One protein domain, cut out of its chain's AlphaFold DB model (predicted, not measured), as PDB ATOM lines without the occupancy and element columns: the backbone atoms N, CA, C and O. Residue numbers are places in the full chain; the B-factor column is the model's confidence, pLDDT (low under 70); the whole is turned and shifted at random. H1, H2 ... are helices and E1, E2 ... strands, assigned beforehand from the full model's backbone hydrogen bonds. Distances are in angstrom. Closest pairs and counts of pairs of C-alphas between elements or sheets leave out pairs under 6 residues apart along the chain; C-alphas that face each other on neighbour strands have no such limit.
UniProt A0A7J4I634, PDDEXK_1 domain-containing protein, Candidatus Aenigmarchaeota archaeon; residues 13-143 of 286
ATOM      1  N   GLY A  13     -20.680 -65.139  23.700       66.75
ATOM      2  CA  GLY A  13     -20.048 -64.756  24.965       66.75
ATOM      3  C   GLY A  13     -20.827 -65.253  26.185       66.75
ATOM      4  O   GLY A  13     -20.230 -65.818  27.094       66.75
ATOM      5  N   LYS A  14     -22.160 -65.130  26.165       60.25
ATOM      6  CA  LYS A  14     -23.054 -65.606  27.231       60.25
ATOM      7  C   LYS A  14     -23.018 -67.133  27.365       60.25
ATOM      8  O   LYS A  14     -22.849 -67.651  28.465       60.25
ATOM      9  N   LEU A  15     -23.049 -67.854  26.243       70.44
ATOM     10  CA  LEU A  15     -22.844 -69.311  26.213       70.44
ATOM     11  C   LEU A  15     -21.486 -69.713  26.807       70.44
ATOM     12  O   LEU A  15     -21.402 -70.651  27.598       70.44
ATOM     13  N   ARG A  16     -20.421 -68.972  26.482       66.25
ATOM     14  CA  ARG A  16     -19.086 -69.223  27.038       66.25
ATOM     15  C   ARG A  16     -19.059 -69.016  28.558       66.25
ATOM     16  O   ARG A  16     -18.461 -69.832  29.256       66.25
ATOM     17  N   THR A  17     -19.737 -67.994  29.079       56.25
ATOM     18  CA  THR A  17     -19.886 -67.770  30.527       56.25
ATOM     19  C   THR A  17     -20.666 -68.900  31.200       56.25
ATOM     20  O   THR A  17     -20.210 -69.393  32.227       56.25
ATOM     21  N   PHE A  18     -21.765 -69.383  30.603       64.56
ATOM     22  CA  PHE A  18     -22.530 -70.526  31.127       64.56
ATOM     23  C   PHE A  18     -21.679 -71.784  31.252       64.56
ATOM     24  O   PHE A  18     -21.660 -72.422  32.300       64.56
ATOM     25  N   HIS A  19     -20.932 -72.115  30.200       66.19
ATOM     26  CA  HIS A  19     -20.089 -73.306  30.198       66.19
ATOM     27  C   HIS A  19     -18.885 -73.198  31.139       66.19
ATOM     28  O   HIS A  19     -18.406 -74.218  31.624       66.19
ATOM     29  N   THR A  20     -18.405 -71.981  31.410       65.62
ATOM     30  CA  THR A  20     -17.257 -71.748  32.299       65.62
ATOM     31  C   THR A  20     -17.687 -71.701  33.767       65.62
ATOM     32  O   THR A  20     -17.006 -72.241  34.633       65.62
ATOM     33  N   CYS A  21     -18.819 -71.060  34.060       58.94
ATOM     34  CA  CYS A  21     -19.408 -71.015  35.391       58.94
ATOM     35  C   CYS A  21     -20.928 -70.803  35.279       58.94
ATOM     36  O   CYS A  21     -21.384 -69.661  35.147       58.94
ATOM     37  N   PRO A  22     -21.733 -71.878  35.388       61.44
ATOM     38  CA  PRO A  22     -23.187 -71.789  35.291       61.44
ATOM     39  C   PRO A  22     -23.775 -70.815  36.312       61.44
ATOM     40  O   PRO A  22     -24.679 -70.055  35.989       61.44
ATOM     41  N   TYR A  23     -23.212 -70.771  37.524       46.91
ATOM     42  CA  TYR A  23     -23.653 -69.863  38.581       46.91
ATOM     43  C   TYR A  23     -23.380 -68.390  38.239       46.91
ATOM     44  O   TYR A  23     -24.238 -67.547  38.465       46.91
ATOM     45  N   ALA A  24     -22.231 -68.075  37.630       50.12
ATOM     46  CA  ALA A  24     -21.920 -66.723  37.168       50.12
ATOM     47  C   ALA A  24     -22.784 -66.310  35.974       50.12
ATOM     48  O   ALA A  24     -23.171 -65.155  35.891       50.12
ATOM     49  N   TYR A  25     -23.131 -67.241  35.082       60.09
ATOM     50  CA  TYR A  25     -24.107 -66.986  34.022       60.09
ATOM     51  C   TYR A  25     -25.503 -66.729  34.580       60.09
ATOM     52  O   TYR A  25     -26.131 -65.753  34.199       60.09
ATOM     53  N   PHE A  26     -25.979 -67.555  35.516       50.06
ATOM     54  CA  PHE A  26     -27.269 -67.326  36.164       50.06
ATOM     55  C   PHE A  26     -27.279 -66.014  36.949       50.06
ATOM     56  O   PHE A  26     -28.276 -65.306  36.911       50.06
ATOM     57  N   LEU A  27     -26.172 -65.648  37.597       50.41
ATOM     58  CA  LEU A  27     -26.008 -64.340  38.223       50.41
ATOM     59  C   LEU A  27     -25.963 -63.212  37.186       50.41
ATOM     60  O   LEU A  27     -26.594 -62.203  37.418       50.41
ATOM     61  N   ASP A  28     -25.272 -63.336  36.057       52.78
ATOM     62  CA  ASP A  28     -25.180 -62.260  35.054       52.78
ATOM     63  C   ASP A  28     -26.505 -62.082  34.287       52.78
ATOM     64  O   ASP A  28     -26.907 -60.950  34.022       52.78
ATOM     65  N   GLU A  29     -27.242 -63.167  34.017       54.06
ATOM     66  CA  GLU A  29     -28.607 -63.109  33.477       54.06
ATOM     67  C   GLU A  29     -29.600 -62.570  34.523       54.06
ATOM     68  O   GLU A  29     -30.353 -61.650  34.221       54.06
ATOM     69  N   GLN A  30     -29.575 -63.040  35.780       46.25
ATOM     70  CA  GLN A  30     -30.529 -62.581  36.802       46.25
ATOM     71  C   GLN A  30     -30.190 -61.218  37.424       46.25
ATOM     72  O   GLN A  30     -31.106 -60.488  37.775       46.25
ATOM     73  N   ILE A  31     -28.919 -60.827  37.560       45.06
ATOM     74  CA  ILE A  31     -28.505 -59.525  38.130       45.06
ATOM     75  C   ILE A  31     -28.653 -58.399  37.107       45.06
ATOM     76  O   ILE A  31     -28.897 -57.263  37.508       45.06
ATOM     77  N   ARG A  32     -28.528 -58.679  35.802       44.66
ATOM     78  CA  ARG A  32     -28.823 -57.670  34.771       44.66
ATOM     79  C   ARG A  32     -30.318 -57.521  34.505       44.66
ATOM     80  O   ARG A  32     -30.732 -56.423  34.153       44.66
ATOM     81  N   GLU A  33     -31.114 -58.576  34.682       44.84
ATOM     82  CA  GLU A  33     -32.573 -58.495  34.518       44.84
ATOM     83  C   GLU A  33     -33.324 -58.054  35.782       44.84
ATOM     84  O   GLU A  33     -34.465 -57.600  35.682       44.84
ATOM     85  N   ALA A  34     -32.726 -58.137  36.970       44.38
ATOM     86  CA  ALA A  34     -33.430 -57.797  38.196       44.38
ATOM     87  C   ALA A  34     -33.049 -56.408  38.725       44.38
ATOM     88  O   ALA A  34     -31.880 -56.081  38.929       44.38
ATOM     89  N   ASN A  35     -34.092 -55.640  39.051       56.53
ATOM     90  CA  ASN A  35     -34.128 -54.460  39.920       56.53
ATOM     91  C   ASN A  35     -33.576 -54.751  41.341       56.53
ATOM     92  O   ASN A  35     -34.197 -54.386  42.338       56.53
ATOM     93  N   ILE A  36     -32.455 -55.467  41.478       59.34
ATOM     94  CA  ILE A  36     -31.886 -55.855  42.767       59.34
ATOM     95  C   ILE A  36     -31.298 -54.601  43.393       59.34
ATOM     96  O   ILE A  36     -30.389 -53.996  42.802       59.34
ATOM     97  N   PRO A  37     -31.751 -54.228  44.597       60.72
ATOM     98  CA  PRO A  37     -31.212 -53.076  45.278       60.72
ATOM     99  C   PRO A  37     -29.700 -53.194  45.499       60.72
ATOM    100  O   PRO A  37     -29.172 -54.268  45.791       60.72
ATOM    101  N   ILE A  38     -28.978 -52.090  45.355       65.56
ATOM    102  CA  ILE A  38     -27.570 -51.997  45.727       65.56
ATOM    103  C   ILE A  38     -27.461 -51.769  47.237       65.56
ATOM    104  O   ILE A  38     -28.242 -51.024  47.813       65.56
ATOM    105  N   THR A  39     -26.496 -52.380  47.922       72.00
ATOM    106  CA  THR A  39     -26.328 -52.117  49.360       72.00
ATOM    107  C   THR A  39     -25.843 -50.687  49.605       72.00
ATOM    108  O   THR A  39     -25.024 -50.168  48.841       72.00
ATOM    109  N   GLY A  40     -26.265 -50.068  50.713       61.75
ATOM    110  CA  GLY A  40     -25.787 -48.737  51.115       61.75
ATOM    111  C   GLY A  40     -24.257 -48.624  51.206       61.75
ATOM    112  O   GLY A  40     -23.686 -47.584  50.881       61.75
ATOM    113  N   PHE A  41     -23.569 -49.717  51.559       64.12
ATOM    114  CA  PHE A  41     -22.104 -49.792  51.537       64.12
ATOM    115  C   PHE A  41     -21.532 -49.636  50.121       64.12
ATOM    116  O   PHE A  41     -20.626 -48.831  49.902       64.12
ATOM    117  N   SER A  42     -22.075 -50.383  49.158       63.53
ATOM    118  CA  SER A  42     -21.605 -50.350  47.771       63.53
ATOM    119  C   SER A  42     -21.916 -49.000  47.127       63.53
ATOM    120  O   SER A  42     -21.039 -48.406  46.509       63.53
ATOM    121  N   ALA A  43     -23.123 -48.467  47.350       66.12
ATOM    122  CA  ALA A  43     -23.528 -47.136  46.895       66.12
ATOM    123  C   ALA A  43     -22.567 -46.039  47.386       66.12
ATOM    124  O   ALA A  43     -22.080 -45.233  46.591       66.12
ATOM    125  N   LYS A  44     -22.216 -46.061  48.679       74.62
ATOM    126  CA  LYS A  44     -21.220 -45.158  49.273       74.62
ATOM    127  C   LYS A  44     -19.852 -45.285  48.593       74.62
ATOM    128  O   LYS A  44     -19.224 -44.273  48.291       74.62
ATOM    129  N   HIS A  45     -19.378 -46.511  48.360       66.69
ATOM    130  CA  HIS A  45     -18.065 -46.740  47.751       66.69
ATOM    131  C   HIS A  45     -17.993 -46.218  46.308       66.69
ATOM    132  O   HIS A  45     -17.050 -45.505  45.966       66.69
ATOM    133  N   TYR A  46     -19.012 -46.503  45.490       68.06
ATOM    134  CA  TYR A  46     -19.114 -45.961  44.130       68.06
ATOM    135  C   TYR A  46     -19.101 -44.435  44.123       68.06
ATOM    136  O   TYR A  46     -18.407 -43.804  43.324       68.06
ATOM    137  N   TRP A  47     -19.838 -43.834  45.051       76.62
ATOM    138  CA  TRP A  47     -19.907 -42.390  45.165       76.62
ATOM    139  C   TRP A  47     -18.556 -41.771  45.561       76.62
ATOM    140  O   TRP A  47     -18.126 -40.794  44.946       76.62
ATOM    141  N   LEU A  48     -17.842 -42.368  46.524       69.50
ATOM    142  CA  LEU A  48     -16.537 -41.886  46.994       69.50
ATOM    143  C   LEU A  48     -15.474 -41.839  45.891       69.50
ATOM    144  O   LEU A  48     -14.714 -40.873  45.822       69.50
ATOM    145  N   GLN A  49     -15.452 -42.821  44.986       64.75
ATOM    146  CA  GLN A  49     -14.514 -42.813  43.856       64.75
ATOM    147  C   GLN A  49     -14.696 -41.578  42.959       64.75
ATOM    148  O   GLN A  49     -13.717 -40.979  42.509       64.75
ATOM    149  N   ASN A  50     -15.943 -41.160  42.731       70.69
ATOM    150  CA  ASN A  50     -16.246 -39.939  41.984       70.69
ATOM    151  C   ASN A  50     -15.993 -38.673  42.812       70.69
ATOM    152  O   ASN A  50     -15.591 -37.649  42.262       70.69
ATOM    153  N   ALA A  51     -16.211 -38.733  44.125       72.56
ATOM    154  CA  ALA A  51     -16.001 -37.616  45.038       72.56
ATOM    155  C   ALA A  51     -14.533 -37.185  45.111       72.56
ATOM    156  O   ALA A  51     -14.245 -35.995  45.006       72.56
ATOM    157  N   PHE A  52     -13.600 -38.136  45.202       74.62
ATOM    158  CA  PHE A  52     -12.163 -37.840  45.246       74.62
ATOM    159  C   PHE A  52     -11.670 -37.109  43.995       74.62
ATOM    160  O   PHE A  52     -10.877 -36.181  44.100       74.62
ATOM    161  N   ARG A  53     -12.215 -37.431  42.816       71.50
ATOM    162  CA  ARG A  53     -11.884 -36.719  41.569       71.50
ATOM    163  C   ARG A  53     -12.312 -35.255  41.583       71.50
ATOM    164  O   ARG A  53     -11.693 -34.442  40.914       71.50
ATOM    165  N   LYS A  54     -13.354 -34.904  42.346       78.56
ATOM    166  CA  LYS A  54     -13.848 -33.521  42.439       78.56
ATOM    167  C   LYS A  54     -12.931 -32.606  43.246       78.56
ATOM    168  O   LYS A  54     -13.184 -31.404  43.236       78.56
ATOM    169  N   LEU A  55     -11.949 -33.155  43.965       76.19
ATOM    170  CA  LEU A  55     -10.960 -32.389  44.723       76.19
ATOM    171  C   LEU A  55     -10.019 -31.602  43.800       76.19
ATOM    172  O   LEU A  55      -9.640 -30.475  44.118       76.19
ATOM    173  N   PHE A  56      -9.697 -32.183  42.647       77.56
ATOM    174  CA  PHE A  56      -8.835 -31.575  41.645       77.56
ATOM    175  C   PHE A  56      -9.644 -30.668  40.698       77.56
ATOM    176  O   PHE A  56     -10.834 -30.922  40.456       77.56
ATOM    177  N   PRO A  57      -9.039 -29.593  40.168       70.00
ATOM    178  CA  PRO A  57      -9.611 -28.832  39.066       70.00
ATOM    179  C   PRO A  57      -9.787 -29.725  37.828       70.00
ATOM    180  O   PRO A  57      -9.185 -30.789  37.705       70.00
ATOM    181  N   GLY A  58     -10.646 -29.298  36.899       64.19
ATOM    182  CA  GLY A  58     -10.846 -30.024  35.637       64.19
ATOM    183  C   GLY A  58      -9.625 -29.984  34.709       64.19
ATOM    184  O   GLY A  58      -9.553 -30.766  33.764       64.19
ATOM    185  N   GLU A  59      -8.680 -29.086  34.981       60.88
ATOM    186  CA  GLU A  59      -7.443 -28.893  34.230       60.88
ATOM    187  C   GLU A  59      -6.310 -29.713  34.857       60.88
ATOM    188  O   GLU A  59      -6.133 -29.726  36.073       60.88
ATOM    189  N   ARG A  60      -5.556 -30.424  34.011       55.22
ATOM    190  CA  ARG A  60      -4.487 -31.340  34.439       55.22
ATOM    191  C   ARG A  60      -3.184 -30.620  34.818       55.22
ATOM    192  O   ARG A  60      -2.493 -31.062  35.730       55.22
ATOM    193  N   HIS A  61      -2.895 -29.516  34.134       64.56
ATOM    194  CA  HIS A  61      -1.702 -28.695  34.329       64.56
ATOM    195  C   HIS A  61      -2.106 -27.379  34.985       64.56
ATOM    196  O   HIS A  61      -3.122 -26.797  34.604       64.56
ATOM    197  N   VAL A  62      -1.324 -26.905  35.952       60.22
ATOM    198  CA  VAL A  62      -1.669 -25.731  36.760       60.22
ATOM    199  C   VAL A  62      -0.465 -24.814  36.987       60.22
ATOM    200  O   VAL A  62       0.689 -25.226  36.893       60.22
ATOM    201  N   GLY A  63      -0.741 -23.543  37.295       61.53
ATOM    202  CA  GLY A  63       0.289 -22.531  37.551       61.53
ATOM    203  C   GLY A  63       0.937 -21.956  36.283       61.53
ATOM    204  O   GLY A  63       0.612 -22.339  35.162       61.53
ATOM    205  N   HIS A  64       1.853 -21.001  36.467       51.88
ATOM    206  CA  HIS A  64       2.536 -20.309  35.361       51.88
ATOM    207  C   HIS A  64       3.488 -21.212  34.568       51.88
ATOM    208  O   HIS A  64       3.729 -20.952  33.392       51.88
ATOM    209  N   GLU A  65       4.000 -22.270  35.196       61.47
ATOM    210  CA  GLU A  65       4.922 -23.232  34.582       61.47
ATOM    211  C   GLU A  65       4.202 -24.434  33.952       61.47
ATOM    212  O   GLU A  65       4.858 -25.307  33.393       61.47
ATOM    213  N   LEU A  66       2.860 -24.472  34.011       64.56
ATOM    214  CA  LEU A  66       2.040 -25.601  33.549       64.56
ATOM    215  C   LEU A  66       2.473 -26.936  34.185       64.56
ATOM    216  O   LEU A  66       2.525 -27.965  33.511       64.56
ATOM    217  N   ALA A  67       2.777 -26.914  35.485       53.25
ATOM    218  CA  ALA A  67       3.175 -28.101  36.229       53.25
ATOM    219  C   ALA A  67       2.012 -29.099  36.319       53.25
ATOM    220  O   ALA A  67       0.853 -28.707  36.501       53.25
ATOM    221  N   ASP A  68       2.313 -30.393  36.206       63.06
ATOM    222  CA  ASP A  68       1.331 -31.442  36.458       63.06
ATOM    223  C   ASP A  68       0.926 -31.406  37.936       63.06
ATOM    224  O   ASP A  68       1.771 -31.417  38.830       63.06
ATOM    225  N   ILE A  69      -0.382 -31.422  38.215       63.88
ATOM    226  CA  ILE A  69      -0.906 -31.474  39.594       63.88
ATOM    227  C   ILE A  69      -0.331 -32.652  40.390       63.88
ATOM    228  O   ILE A  69      -0.224 -32.592  41.612       63.88
ATOM    229  N   GLU A  70       0.017 -33.723  39.683       62.72
ATOM    230  CA  GLU A  70       0.559 -34.969  40.218       62.72
ATOM    231  C   GLU A  70       2.013 -34.834  40.704       62.72
ATOM    232  O   GLU A  70       2.489 -35.714  41.423       62.72
ATOM    233  N   ASP A  71       2.686 -33.738  40.345       61.66
ATOM    234  CA  ASP A  71       4.061 -33.425  40.740       61.66
ATOM    235  C   ASP A  71       4.120 -32.409  41.897       61.66
ATOM    236  O   ASP A  71       5.171 -32.226  42.514       61.66
ATOM    237  N   LEU A  72       2.991 -31.772  42.229       65.88
ATOM    238  CA  LEU A  72       2.909 -30.749  43.270       65.88
ATOM    239  C   LEU A  72       2.795 -31.363  44.666       65.88
ATOM    240  O   LEU A  72       2.011 -32.286  44.902       65.88
ATOM    241  N   ARG A  73       3.536 -30.799  45.623       65.94
ATOM    242  CA  ARG A  73       3.509 -31.219  47.031       65.94
ATOM    243  C   ARG A  73       2.833 -30.177  47.916       65.94
ATOM    244  O   ARG A  73       2.938 -28.979  47.663       65.94
ATOM    245  N   GLY A  74       2.161 -30.656  48.960       69.88
ATOM    246  CA  GLY A  74       1.612 -29.884  50.078       69.88
ATOM    247  C   GLY A  74       1.149 -28.467  49.768       69.88
ATOM    248  O   GLY A  74       0.109 -28.284  49.139       69.88
ATOM    249  N   GLU A  75       1.900 -27.463  50.231       75.56
ATOM    250  CA  GLU A  75       1.539 -26.043  50.108       75.56
ATOM    251  C   GLU A  75       1.375 -25.562  48.658       75.56
ATOM    252  O   GLU A  75       0.581 -24.657  48.401       75.56
ATOM    253  N   GLU A  76       2.096 -26.146  47.699       74.38
ATOM    254  CA  GLU A  76       1.912 -25.834  46.280       74.38
ATOM    255  C   GLU A  76       0.644 -26.484  45.746       74.38
ATOM    256  O   GLU A  76      -0.183 -25.796  45.149       74.38
ATOM    257  N   LEU A  77       0.421 -27.766  46.046       76.94
ATOM    258  CA  LEU A  77      -0.820 -28.455  45.688       76.94
ATOM    259  C   LEU A  77      -2.045 -27.717  46.252       76.94
ATOM    260  O   LEU A  77      -3.023 -27.509  45.533       76.94
ATOM    261  N   ALA A  78      -1.973 -27.258  47.507       82.94
ATOM    262  CA  ALA A  78      -3.042 -26.546  48.204       82.94
ATOM    263  C   ALA A  78      -3.539 -25.303  47.448       82.94
ATOM    264  O   ALA A  78      -4.733 -25.005  47.479       82.94
ATOM    265  N   LYS A  79      -2.648 -24.602  46.731       85.25
ATOM    266  CA  LYS A  79      -2.990 -23.411  45.929       85.25
ATOM    267  C   LYS A  79      -3.854 -23.743  44.712       85.25
ATOM    268  O   LYS A  79      -4.516 -22.856  44.177       85.25
ATOM    269  N   HIS A  80      -3.843 -25.000  44.276       82.56
ATOM    270  CA  HIS A  80      -4.490 -25.452  43.046       82.56
ATOM    271  C   HIS A  80      -5.672 -26.393  43.286       82.56
ATOM    272  O   HIS A  80      -6.420 -26.683  42.350       82.56
ATOM    273  N   LEU A  81      -5.885 -26.857  44.522       83.19
ATOM    274  CA  LEU A  81      -7.066 -27.645  44.865       83.19
ATOM    275  C   LEU A  81      -8.345 -26.817  44.723       83.19
ATOM    276  O   LEU A  81      -8.398 -25.624  45.019       83.19
ATOM    277  N   LYS A  82      -9.431 -27.486  44.328       84.00
ATOM    278  CA  LYS A  82     -10.742 -26.847  44.154       84.00
ATOM    279  C   LYS A  82     -11.326 -26.305  45.465       84.00
ATOM    280  O   LYS A  82     -12.170 -25.412  45.442       84.00
ATOM    281  N   TYR A  83     -10.924 -26.875  46.598       87.06
ATOM    282  CA  TYR A  83     -11.423 -26.519  47.921       87.06
ATOM    283  C   TYR A  83     -10.285 -25.991  48.785       87.06
ATOM    284  O   TYR A  83      -9.195 -26.549  48.789       87.06
ATOM    285  N   HIS A  84     -10.577 -24.951  49.562       82.69
ATOM    286  CA  HIS A  84      -9.582 -24.219  50.354       82.69
ATOM    287  C   HIS A  84      -9.147 -24.945  51.639       82.69
ATOM    288  O   HIS A  84      -8.240 -24.488  52.325       82.69
ATOM    289  N   SER A  85      -9.817 -26.042  52.005       89.19
ATOM    290  CA  SER A  85      -9.441 -26.893  53.136       89.19
ATOM    291  C   SER A  85     -10.039 -28.295  53.005       89.19
ATOM    292  O   SER A  85     -11.055 -28.497  52.328       89.19
ATOM    293  N   ALA A  86      -9.447 -29.262  53.710       88.06
ATOM    294  CA  ALA A  86      -9.970 -30.623  53.790       88.06
ATOM    295  C   ALA A  86     -11.390 -30.668  54.374       88.06
ATOM    296  O   ALA A  86     -12.244 -31.405  53.878       88.06
ATOM    297  N   ASP A  87     -11.679 -29.824  55.368       93.44
ATOM    298  CA  ASP A  87     -13.023 -29.687  55.935       93.44
ATOM    299  C   ASP A  87     -14.022 -29.110  54.927       93.44
ATOM    300  O   ASP A  87     -15.156 -29.589  54.851       93.44
ATOM    301  N   ALA A  88     -13.620 -28.122  54.119       91.75
ATOM    302  CA  ALA A  88     -14.465 -27.580  53.059       91.75
ATOM    303  C   ALA A  88     -14.792 -28.654  52.012       91.75
ATOM    304  O   ALA A  88     -15.957 -28.815  51.640       91.75
ATOM    305  N   PHE A  89     -13.796 -29.445  51.602       92.56
ATOM    306  CA  PHE A  89     -13.999 -30.579  50.701       92.56
ATOM    307  C   PHE A  89     -14.932 -31.634  51.309       92.56
ATOM    308  O   PHE A  89     -15.930 -32.012  50.691       92.56
ATOM    309  N   GLY A  90     -14.665 -32.073  52.540       91.69
ATOM    310  CA  GLY A  90     -15.476 -33.074  53.226       91.69
ATOM    311  C   GLY A  90     -16.925 -32.636  53.428       91.69
ATOM    312  O   GLY A  90     -17.846 -33.416  53.175       91.69
ATOM    313  N   ASN A  91     -17.151 -31.384  53.836       94.81
ATOM    314  CA  ASN A  91     -18.493 -30.824  54.001       94.81
ATOM    315  C   ASN A  91     -19.227 -30.698  52.659       94.81
ATOM    316  O   ASN A  91     -20.407 -31.048  52.573       94.81
ATOM    317  N   ALA A  92     -18.534 -30.264  51.600       93.19
ATOM    318  CA  ALA A  92     -19.105 -30.198  50.258       93.19
ATOM    319  C   ALA A  92     -19.514 -31.589  49.754       93.19
ATOM    320  O   ALA A  92     -20.617 -31.760  49.229       93.19
ATOM    321  N   MET A  93     -18.662 -32.598  49.959       93.19
ATOM    322  CA  MET A  93     -18.940 -33.974  49.557       93.19
ATOM    323  C   MET A  93     -20.102 -34.580  50.349       93.19
ATOM    324  O   MET A  93     -21.021 -35.135  49.749       93.19
ATOM    325  N   LYS A  94     -20.145 -34.381  51.670       93.31
ATOM    326  CA  LYS A  94     -21.297 -34.757  52.502       93.31
ATOM    327  C   LYS A  94     -22.604 -34.162  51.970       93.31
ATOM    328  O   LYS A  94     -23.576 -34.890  51.786       93.31
ATOM    329  N   GLY A  95     -22.621 -32.857  51.694       90.94
ATOM    330  CA  GLY A  95     -23.813 -32.168  51.195       90.94
ATOM    331  C   GLY A  95     -24.221 -32.602  49.784       90.94
ATOM    332  O   GLY A  95     -25.406 -32.607  49.455       90.94
ATOM    333  N   LEU A  96     -23.262 -32.978  48.934       90.38
ATOM    334  CA  LEU A  96     -23.547 -33.556  47.618       90.38
ATOM    335  C   LEU A  96     -24.102 -34.975  47.723       90.38
ATOM    336  O   LEU A  96     -25.001 -35.303  46.964       90.38
ATOM    337  N   TRP A  97     -23.609 -35.797  48.648       89.12
ATOM    338  CA  TRP A  97     -24.172 -37.121  48.912       89.12
ATOM    339  C   TRP A  97     -25.614 -37.028  49.409       89.12
ATOM    340  O   TRP A  97     -26.483 -37.720  48.898       89.12
ATOM    341  N   GLN A  98     -25.885 -36.144  50.371       90.56
ATOM    342  CA  GLN A  98     -27.234 -35.964  50.910       90.56
ATOM    343  C   GLN A  98     -28.217 -35.523  49.826       90.56
ATOM    344  O   GLN A  98     -29.269 -36.135  49.685       90.56
ATOM    345  N   ARG A  99     -27.840 -34.519  49.022       88.00
ATOM    346  CA  ARG A  99     -28.631 -34.102  47.858       88.00
ATOM    347  C   ARG A  99     -28.799 -35.236  46.863       88.00
ATOM    348  O   ARG A  99     -29.912 -35.514  46.473       88.00
ATOM    349  N   TYR A 100     -27.728 -35.954  46.537       86.25
ATOM    350  CA  TYR A 100     -27.791 -37.093  45.628       86.25
ATOM    351  C   TYR A 100     -28.791 -38.159  46.095       86.25
ATOM    352  O   TYR A 100     -29.609 -38.597  45.302       86.25
ATOM    353  N   ILE A 101     -28.782 -38.541  47.374       86.19
ATOM    354  CA  ILE A 101     -29.747 -39.510  47.910       86.19
ATOM    355  C   ILE A 101     -31.183 -38.972  47.879       86.19
ATOM    356  O   ILE A 101     -32.091 -39.734  47.564       86.19
ATOM    357  N   ILE A 102     -31.389 -37.688  48.183       83.81
ATOM    358  CA  ILE A 102     -32.716 -37.053  48.167       83.81
ATOM    359  C   ILE A 102     -33.241 -36.925  46.729       83.81
ATOM    360  O   ILE A 102     -34.347 -37.366  46.441       83.81
ATOM    361  N   ASP A 103     -32.429 -36.379  45.825       82.69
ATOM    362  CA  ASP A 103     -32.783 -36.082  44.434       82.69
ATOM    363  C   ASP A 103     -32.930 -37.352  43.586       82.69
ATOM    364  O   ASP A 103     -33.683 -37.365  42.618       82.69
ATOM    365  N   GLN A 104     -32.192 -38.417  43.913       77.62
ATOM    366  CA  GLN A 104     -32.272 -39.708  43.221       77.62
ATOM    367  C   GLN A 104     -33.220 -40.690  43.917       77.62
ATOM    368  O   GLN A 104     -33.208 -41.871  43.576       77.62
ATOM    369  N   GLU A 105     -33.981 -40.249  44.925       77.12
ATOM    370  CA  GLU A 105     -34.906 -41.092  45.701       77.12
ATOM    371  C   GLU A 105     -34.251 -42.391  46.209       77.12
ATOM    372  O   GLU A 105     -34.834 -43.477  46.189       77.12
ATOM    373  N   GLY A 106     -32.986 -42.293  46.629       72.38
ATOM    374  CA  GLY A 106     -32.202 -43.439  47.069       72.38
ATOM    375  C   GLY A 106     -31.827 -44.409  45.950       72.38
ATOM    376  O   GLY A 106     -31.707 -45.595  46.231       72.38
ATOM    377  N   THR A 107     -31.618 -43.950  44.714       74.00
ATOM    378  CA  THR A 107     -31.129 -44.787  43.606       74.00
ATOM    379  C   THR A 107     -29.693 -44.468  43.186       74.00
ATOM    380  O   THR A 107     -29.203 -43.349  43.323       74.00
ATOM    381  N   VAL A 108     -28.992 -45.486  42.679       68.62
ATOM    382  CA  VAL A 108     -27.672 -45.396  42.037       68.62
ATOM    383  C   VAL A 108     -27.708 -46.253  40.777       68.62
ATOM    384  O   VAL A 108     -27.971 -47.449  40.874       68.62
ATOM    385  N   HIS A 109     -27.412 -45.669  39.611       68.44
ATOM    386  CA  HIS A 109     -27.477 -46.364  38.312       68.44
ATOM    387  C   HIS A 109     -28.820 -47.081  38.093       68.44
ATOM    388  O   HIS A 109     -28.840 -48.274  37.798       68.44
ATOM    389  N   ASP A 110     -29.927 -46.371  38.327       71.00
ATOM    390  CA  ASP A 110     -31.301 -46.883  38.198       71.00
ATOM    391  C   ASP A 110     -31.650 -48.047  39.149       71.00
ATOM    392  O   ASP A 110     -32.678 -48.706  39.005       71.00
ATOM    393  N   ARG A 111     -30.815 -48.296  40.168       67.81
ATOM    394  CA  ARG A 111     -31.039 -49.326  41.191       67.81
ATOM    395  C   ARG A 111     -31.325 -48.689  42.539       67.81
ATOM    396  O   ARG A 111     -30.556 -47.852  43.000       67.81
ATOM    397  N   GLN A 112     -32.387 -49.141  43.199       77.25
ATOM    398  CA  GLN A 112     -32.716 -48.748  44.572       77.25
ATOM    399  C   GLN A 112     -31.590 -49.106  45.541       77.25
ATOM    400  O   GLN A 112     -30.947 -50.141  45.397       77.25
ATOM    401  N   ILE A 113     -31.338 -48.272  46.540       77.44
ATOM    402  CA  ILE A 113     -30.370 -48.566  47.588       77.44
ATOM    403  C   ILE A 113     -31.096 -49.286  48.723       77.44
ATOM    404  O   ILE A 113     -32.006 -48.750  49.349       77.44
ATOM    405  N   ALA A 114     -30.651 -50.498  49.037       77.44
ATOM    406  CA  ALA A 114     -31.036 -51.190  50.252       77.44
ATOM    407  C   ALA A 114     -30.251 -50.629  51.440       77.44
ATOM    408  O   ALA A 114     -29.041 -50.860  51.589       77.44
ATOM    409  N   TRP A 115     -30.972 -49.919  52.304       78.00
ATOM    410  CA  TRP A 115     -30.498 -49.519  53.620       78.00
ATOM    411  C   TRP A 115     -30.791 -50.622  54.639       78.00
ATOM    412  O   TRP A 115     -31.887 -51.168  54.688       78.00
ATOM    413  N   LEU A 116     -29.813 -50.924  55.487       71.31
ATOM    414  CA  LEU A 116     -29.959 -51.820  56.635       71.31
ATOM    415  C   LEU A 116     -30.908 -51.237  57.695       71.31
ATOM    416  O   LEU A 116     -31.502 -51.986  58.460       71.31
ATOM    417  N   TYR A 117     -31.012 -49.906  57.769       79.12
ATOM    418  CA  TYR A 117     -31.906 -49.169  58.664       79.12
ATOM    419  C   TYR A 117     -32.094 -47.726  58.166       79.12
ATOM    420  O   TYR A 117     -31.238 -47.194  57.455       79.12
ATOM    421  N   ASN A 118     -33.190 -47.079  58.575       73.69
ATOM    422  CA  ASN A 118     -33.662 -45.793  58.033       73.69
ATOM    423  C   ASN A 118     -32.634 -44.647  58.075       73.69
ATOM    424  O   ASN A 118     -32.647 -43.775  57.213       73.69
ATOM    425  N   GLU A 119     -31.718 -44.649  59.045       82.69
ATOM    426  CA  GLU A 119     -30.703 -43.597  59.222       82.69
ATOM    427  C   GLU A 119     -29.328 -43.950  58.634       82.69
ATOM    428  O   GLU A 119     -28.360 -43.200  58.791       82.69
ATOM    429  N   GLN A 120     -29.188 -45.098  57.967       79.31
ATOM    430  CA  GLN A 120     -27.882 -45.548  57.485       79.31
ATOM    431  C   GLN A 120     -27.266 -44.563  56.484       79.31
ATOM    432  O   GLN A 120     -26.054 -44.355  56.492       79.31
ATOM    433  N   TRP A 121     -28.080 -43.917  55.654       82.88
ATOM    434  CA  TRP A 121     -27.605 -42.943  54.672       82.88
ATOM    435  C   TRP A 121     -27.045 -41.664  55.319       82.88
ATOM    436  O   TRP A 121     -26.091 -41.085  54.793       82.88
ATOM    437  N   TRP A 122     -27.572 -41.260  56.483       86.19
ATOM    438  CA  TRP A 122     -27.033 -40.162  57.295       86.19
ATOM    439  C   TRP A 122     -25.676 -40.522  57.891       86.19
ATOM    440  O   TRP A 122     -24.741 -39.720  57.835       86.19
ATOM    441  N   LYS A 123     -25.538 -41.746  58.415       85.19
ATOM    442  CA  LYS A 123     -24.246 -42.252  58.901       85.19
ATOM    443  C   LYS A 123     -23.230 -42.366  57.765       85.19
ATOM    444  O   LYS A 123     -22.103 -41.905  57.912       85.19
ATOM    445  N   ALA A 124     -23.653 -42.849  56.596       82.69
ATOM    446  CA  ALA A 124     -22.821 -42.875  55.396       82.69
ATOM    447  C   ALA A 124     -22.349 -41.467  54.994       82.69
ATOM    448  O   ALA A 124     -21.202 -41.310  54.592       82.69
ATOM    449  N   ALA A 125     -23.177 -40.430  55.166       89.56
ATOM    450  CA  ALA A 125     -22.784 -39.043  54.908       89.56
ATOM    451  C   ALA A 125     -21.641 -38.574  55.832       89.56
ATOM    452  O   ALA A 125     -20.724 -37.878  55.388       89.56
ATOM    453  N   ALA A 126     -21.674 -38.960  57.112       88.38
ATOM    454  CA  ALA A 126     -20.602 -38.669  58.064       88.38
ATOM    455  C   ALA A 126     -19.310 -39.434  57.726       88.38
ATOM    456  O   ALA A 126     -18.229 -38.849  57.736       88.38
ATOM    457  N   GLU A 127     -19.425 -40.710  57.352       83.81
ATOM    458  CA  GLU A 127     -18.289 -41.527  56.908       83.81
ATOM    459  C   GLU A 127     -17.665 -40.992  55.612       83.81
ATOM    460  O   GLU A 127     -16.445 -40.960  55.482       83.81
ATOM    461  N   ILE A 128     -18.487 -40.524  54.669       86.38
ATOM    462  CA  ILE A 128     -18.029 -39.876  53.436       86.38
ATOM    463  C   ILE A 128     -17.239 -38.614  53.757       86.38
ATOM    464  O   ILE A 128     -16.149 -38.427  53.215       86.38
ATOM    465  N   ARG A 129     -17.769 -37.762  54.645       92.31
ATOM    466  CA  ARG A 129     -17.067 -36.561  55.106       92.31
ATOM    467  C   ARG A 129     -15.696 -36.937  55.650       92.31
ATOM    468  O   ARG A 129     -14.706 -36.376  55.196       92.31
ATOM    469  N   ALA A 130     -15.647 -37.887  56.583       79.75
ATOM    470  CA  ALA A 130     -14.404 -38.333  57.202       79.75
ATOM    471  C   ALA A 130     -13.414 -38.874  56.161       79.75
ATOM    472  O   ALA A 130     -12.261 -38.463  56.152       79.75
ATOM    473  N   ALA A 131     -13.867 -39.715  55.227       74.44
ATOM    474  CA  ALA A 131     -13.021 -40.245  54.160       74.44
ATOM    475  C   ALA A 131     -12.458 -39.143  53.246       74.44
ATOM    476  O   ALA A 131     -11.294 -39.199  52.865       74.44
ATOM    477  N   CYS A 132     -13.260 -38.129  52.915       81.94
ATOM    478  CA  CYS A 132     -12.834 -37.003  52.083       81.94
ATOM    479  C   CYS A 132     -11.848 -36.081  52.814       81.94
ATOM    480  O   CYS A 132     -10.849 -35.686  52.220       81.94
ATOM    481  N   VAL A 133     -12.099 -35.781  54.094       84.44
ATOM    482  CA  VAL A 133     -11.167 -35.023  54.945       84.44
ATOM    483  C   VAL A 133      -9.837 -35.764  55.040       84.44
ATOM    484  O   VAL A 133      -8.802 -35.187  54.735       84.44
ATOM    485  N   ASN A 134      -9.873 -37.057  55.373       76.31
ATOM    486  CA  ASN A 134      -8.672 -37.879  55.507       76.31
ATOM    487  C   ASN A 134      -7.897 -37.969  54.193       76.31
ATOM    488  O   ASN A 134      -6.680 -37.861  54.207       76.31
ATOM    489  N   TYR A 135      -8.584 -38.134  53.060       74.75
ATOM    490  CA  TYR A 135      -7.940 -38.167  51.748       74.75
ATOM    491  C   TYR A 135      -7.296 -36.826  51.385       74.75
ATOM    492  O   TYR A 135      -6.173 -36.806  50.903       74.75
ATOM    493  N   CYS A 136      -7.975 -35.704  51.628       81.25
ATOM    494  CA  CYS A 136      -7.414 -34.385  51.343       81.25
ATOM    495  C   CYS A 136      -6.236 -34.055  52.262       81.25
ATOM    496  O   CYS A 136      -5.230 -33.574  51.762       81.25
ATOM    497  N   ASN A 137      -6.338 -34.337  53.564       79.25
ATOM    498  CA  ASN A 137      -5.218 -34.178  54.494       79.25
ATOM    499  C   ASN A 137      -4.048 -35.058  54.065       79.25
ATOM    500  O   ASN A 137      -2.963 -34.542  53.873       79.25
ATOM    501  N   PHE A 138      -4.298 -36.335  53.756       70.12
ATOM    502  CA  PHE A 138      -3.276 -37.223  53.207       70.12
ATOM    503  C   PHE A 138      -2.596 -36.622  51.970       70.12
ATOM    504  O   PHE A 138      -1.384 -36.628  51.892       70.12
ATOM    505  N   LEU A 139      -3.334 -36.059  51.013       70.06
ATOM    506  CA  LEU A 139      -2.728 -35.441  49.826       70.06
ATOM    507  C   LEU A 139      -1.943 -34.157  50.125       70.06
ATOM    508  O   LEU A 139      -0.992 -33.850  49.413       70.06
ATOM    509  N   LEU A 140      -2.367 -33.378  51.116       75.25
ATOM    510  CA  LEU A 140      -1.674 -32.159  51.530       75.25
ATOM    511  C   LEU A 140      -0.417 -32.481  52.344       75.25
ATOM    512  O   LEU A 140       0.596 -31.808  52.191       75.25
ATOM    513  N   ASP A 141      -0.472 -33.526  53.159       67.00
ATOM    514  CA  ASP A 141       0.640 -33.970  53.988       67.00
ATOM    515  C   ASP A 141       1.664 -34.758  53.144       67.00
ATOM    516  O   ASP A 141       2.865 -34.536  53.256       67.00
ATOM    517  N   GLU A 142       1.191 -35.619  52.233       59.06
ATOM    518  CA  GLU A 142       2.001 -36.627  51.523       59.06
ATOM    519  C   GLU A 142       2.193 -36.361  50.023       59.06
ATOM    520  O   GLU A 142       3.012 -37.003  49.357       59.06
ATOM    521  N   GLY A 143       1.429 -35.426  49.457       56.22
ATOM    522  CA  GLY A 143       1.315 -35.250  48.012       56.22
ATOM    523  C   GLY A 143       0.422 -36.309  47.336       56.22
ATOM    524  O   GLY A 143      -0.014 -37.291  47.946       56.22
TER     525      GLY A 143
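Overview. This is residues 13 to 143 of the 286 residues of the protein "PDDEXK_1 domain-containing protein" of Candidatus Aenigmarchaeota archaeon (UniProt A0A7J4I634). Three long helices make the body, H3 and H5 both packing on the longest one, H6, with their centres in a triangle; at one end of the body a head is made by the short helix H4 and the long link of residues 54 to 73. Beyond the other end, where the short strand E1 lies, a helical hairpin of H1 and H2 is set off from the body, and residues 19 to 24 stick out. The printed part has 131 residues, with six named helices and one named strand in the order H1, H2, H3, H4, H5, E1, H6, and its class is mostly helix. It is loose, with a radius of gyration of the C-alphas of 19.3 A and spans of 56 by 38 by 23 A.

Arrangement. H1, residues 13 to 20, touches H2, residues 22 to 33, with residues 24 to 26 of H2 alone; the closest C-alphas, of Phe 18 and Tyr 25, are 4.8 A apart. This hairpin runs opposite ways at a steep tilt of 37 degrees, only just past shallow. H3, residues 40 to 53, touches H6, residues 120 to 142, the same way at a shallow tilt of 32 degrees, only just short of steep; their closest C-alphas, of Lys 44 and Ala 124, are 6.7 A apart. H4, residues 74 to 80, touches H6 at residues 139 to 142 alone, at a steep tilt of 66 degrees; the closest C-alphas, of Gly 74 and Leu 140, are 4.3 A apart. H5, residues 86 to 103, touches H6 opposite ways at a shallow tilt of 30 degrees, the closest C-alphas being those of Gly 90 and Arg 129, 4.3 A apart. H3 and H5 are close but not clearly touching, with the C-alphas of Ala 51 and Met 93 6.5 A apart. H6 is the hub, touching three helices, and the helix packing is part aligned, part crossed: of 4 touching pairs, 2 are at a shallow tilt. E1, residues 111 to 114, pairs with no named strand; residues 38 to 39 pair with its residues 113 to 114, parallel. H1 and H2 are each apart from H6. In H1, H2, H5 and H6 each O i to N i+4 pair is within hydrogen-bond range; in H3 8 of 10 are, and in H4 1 of 3, beside 3 of 4 O i to N i+3 pairs.

Along the chain. H1 begins at C-alpha 13 (-20.048, -64.756, 24.965), and H2 is 16.3 A long. H3 measures 20.7 A, H5 25.3 A and H6 31.8 A from first to last C-alpha. H6 ends at C-alpha 142 (2.001, -36.627, 51.523).

Size, cuts and confidence. The two C-alphas farthest apart, of His 19 and His 64, are 57.9 A apart. The printed part has no cut, and the link from H3 to H4, 20 residues, is long. The mean pLDDT of the printed part is 72.2; 56 residues are under 70, among them residues 16 to 38 and 58 to 74.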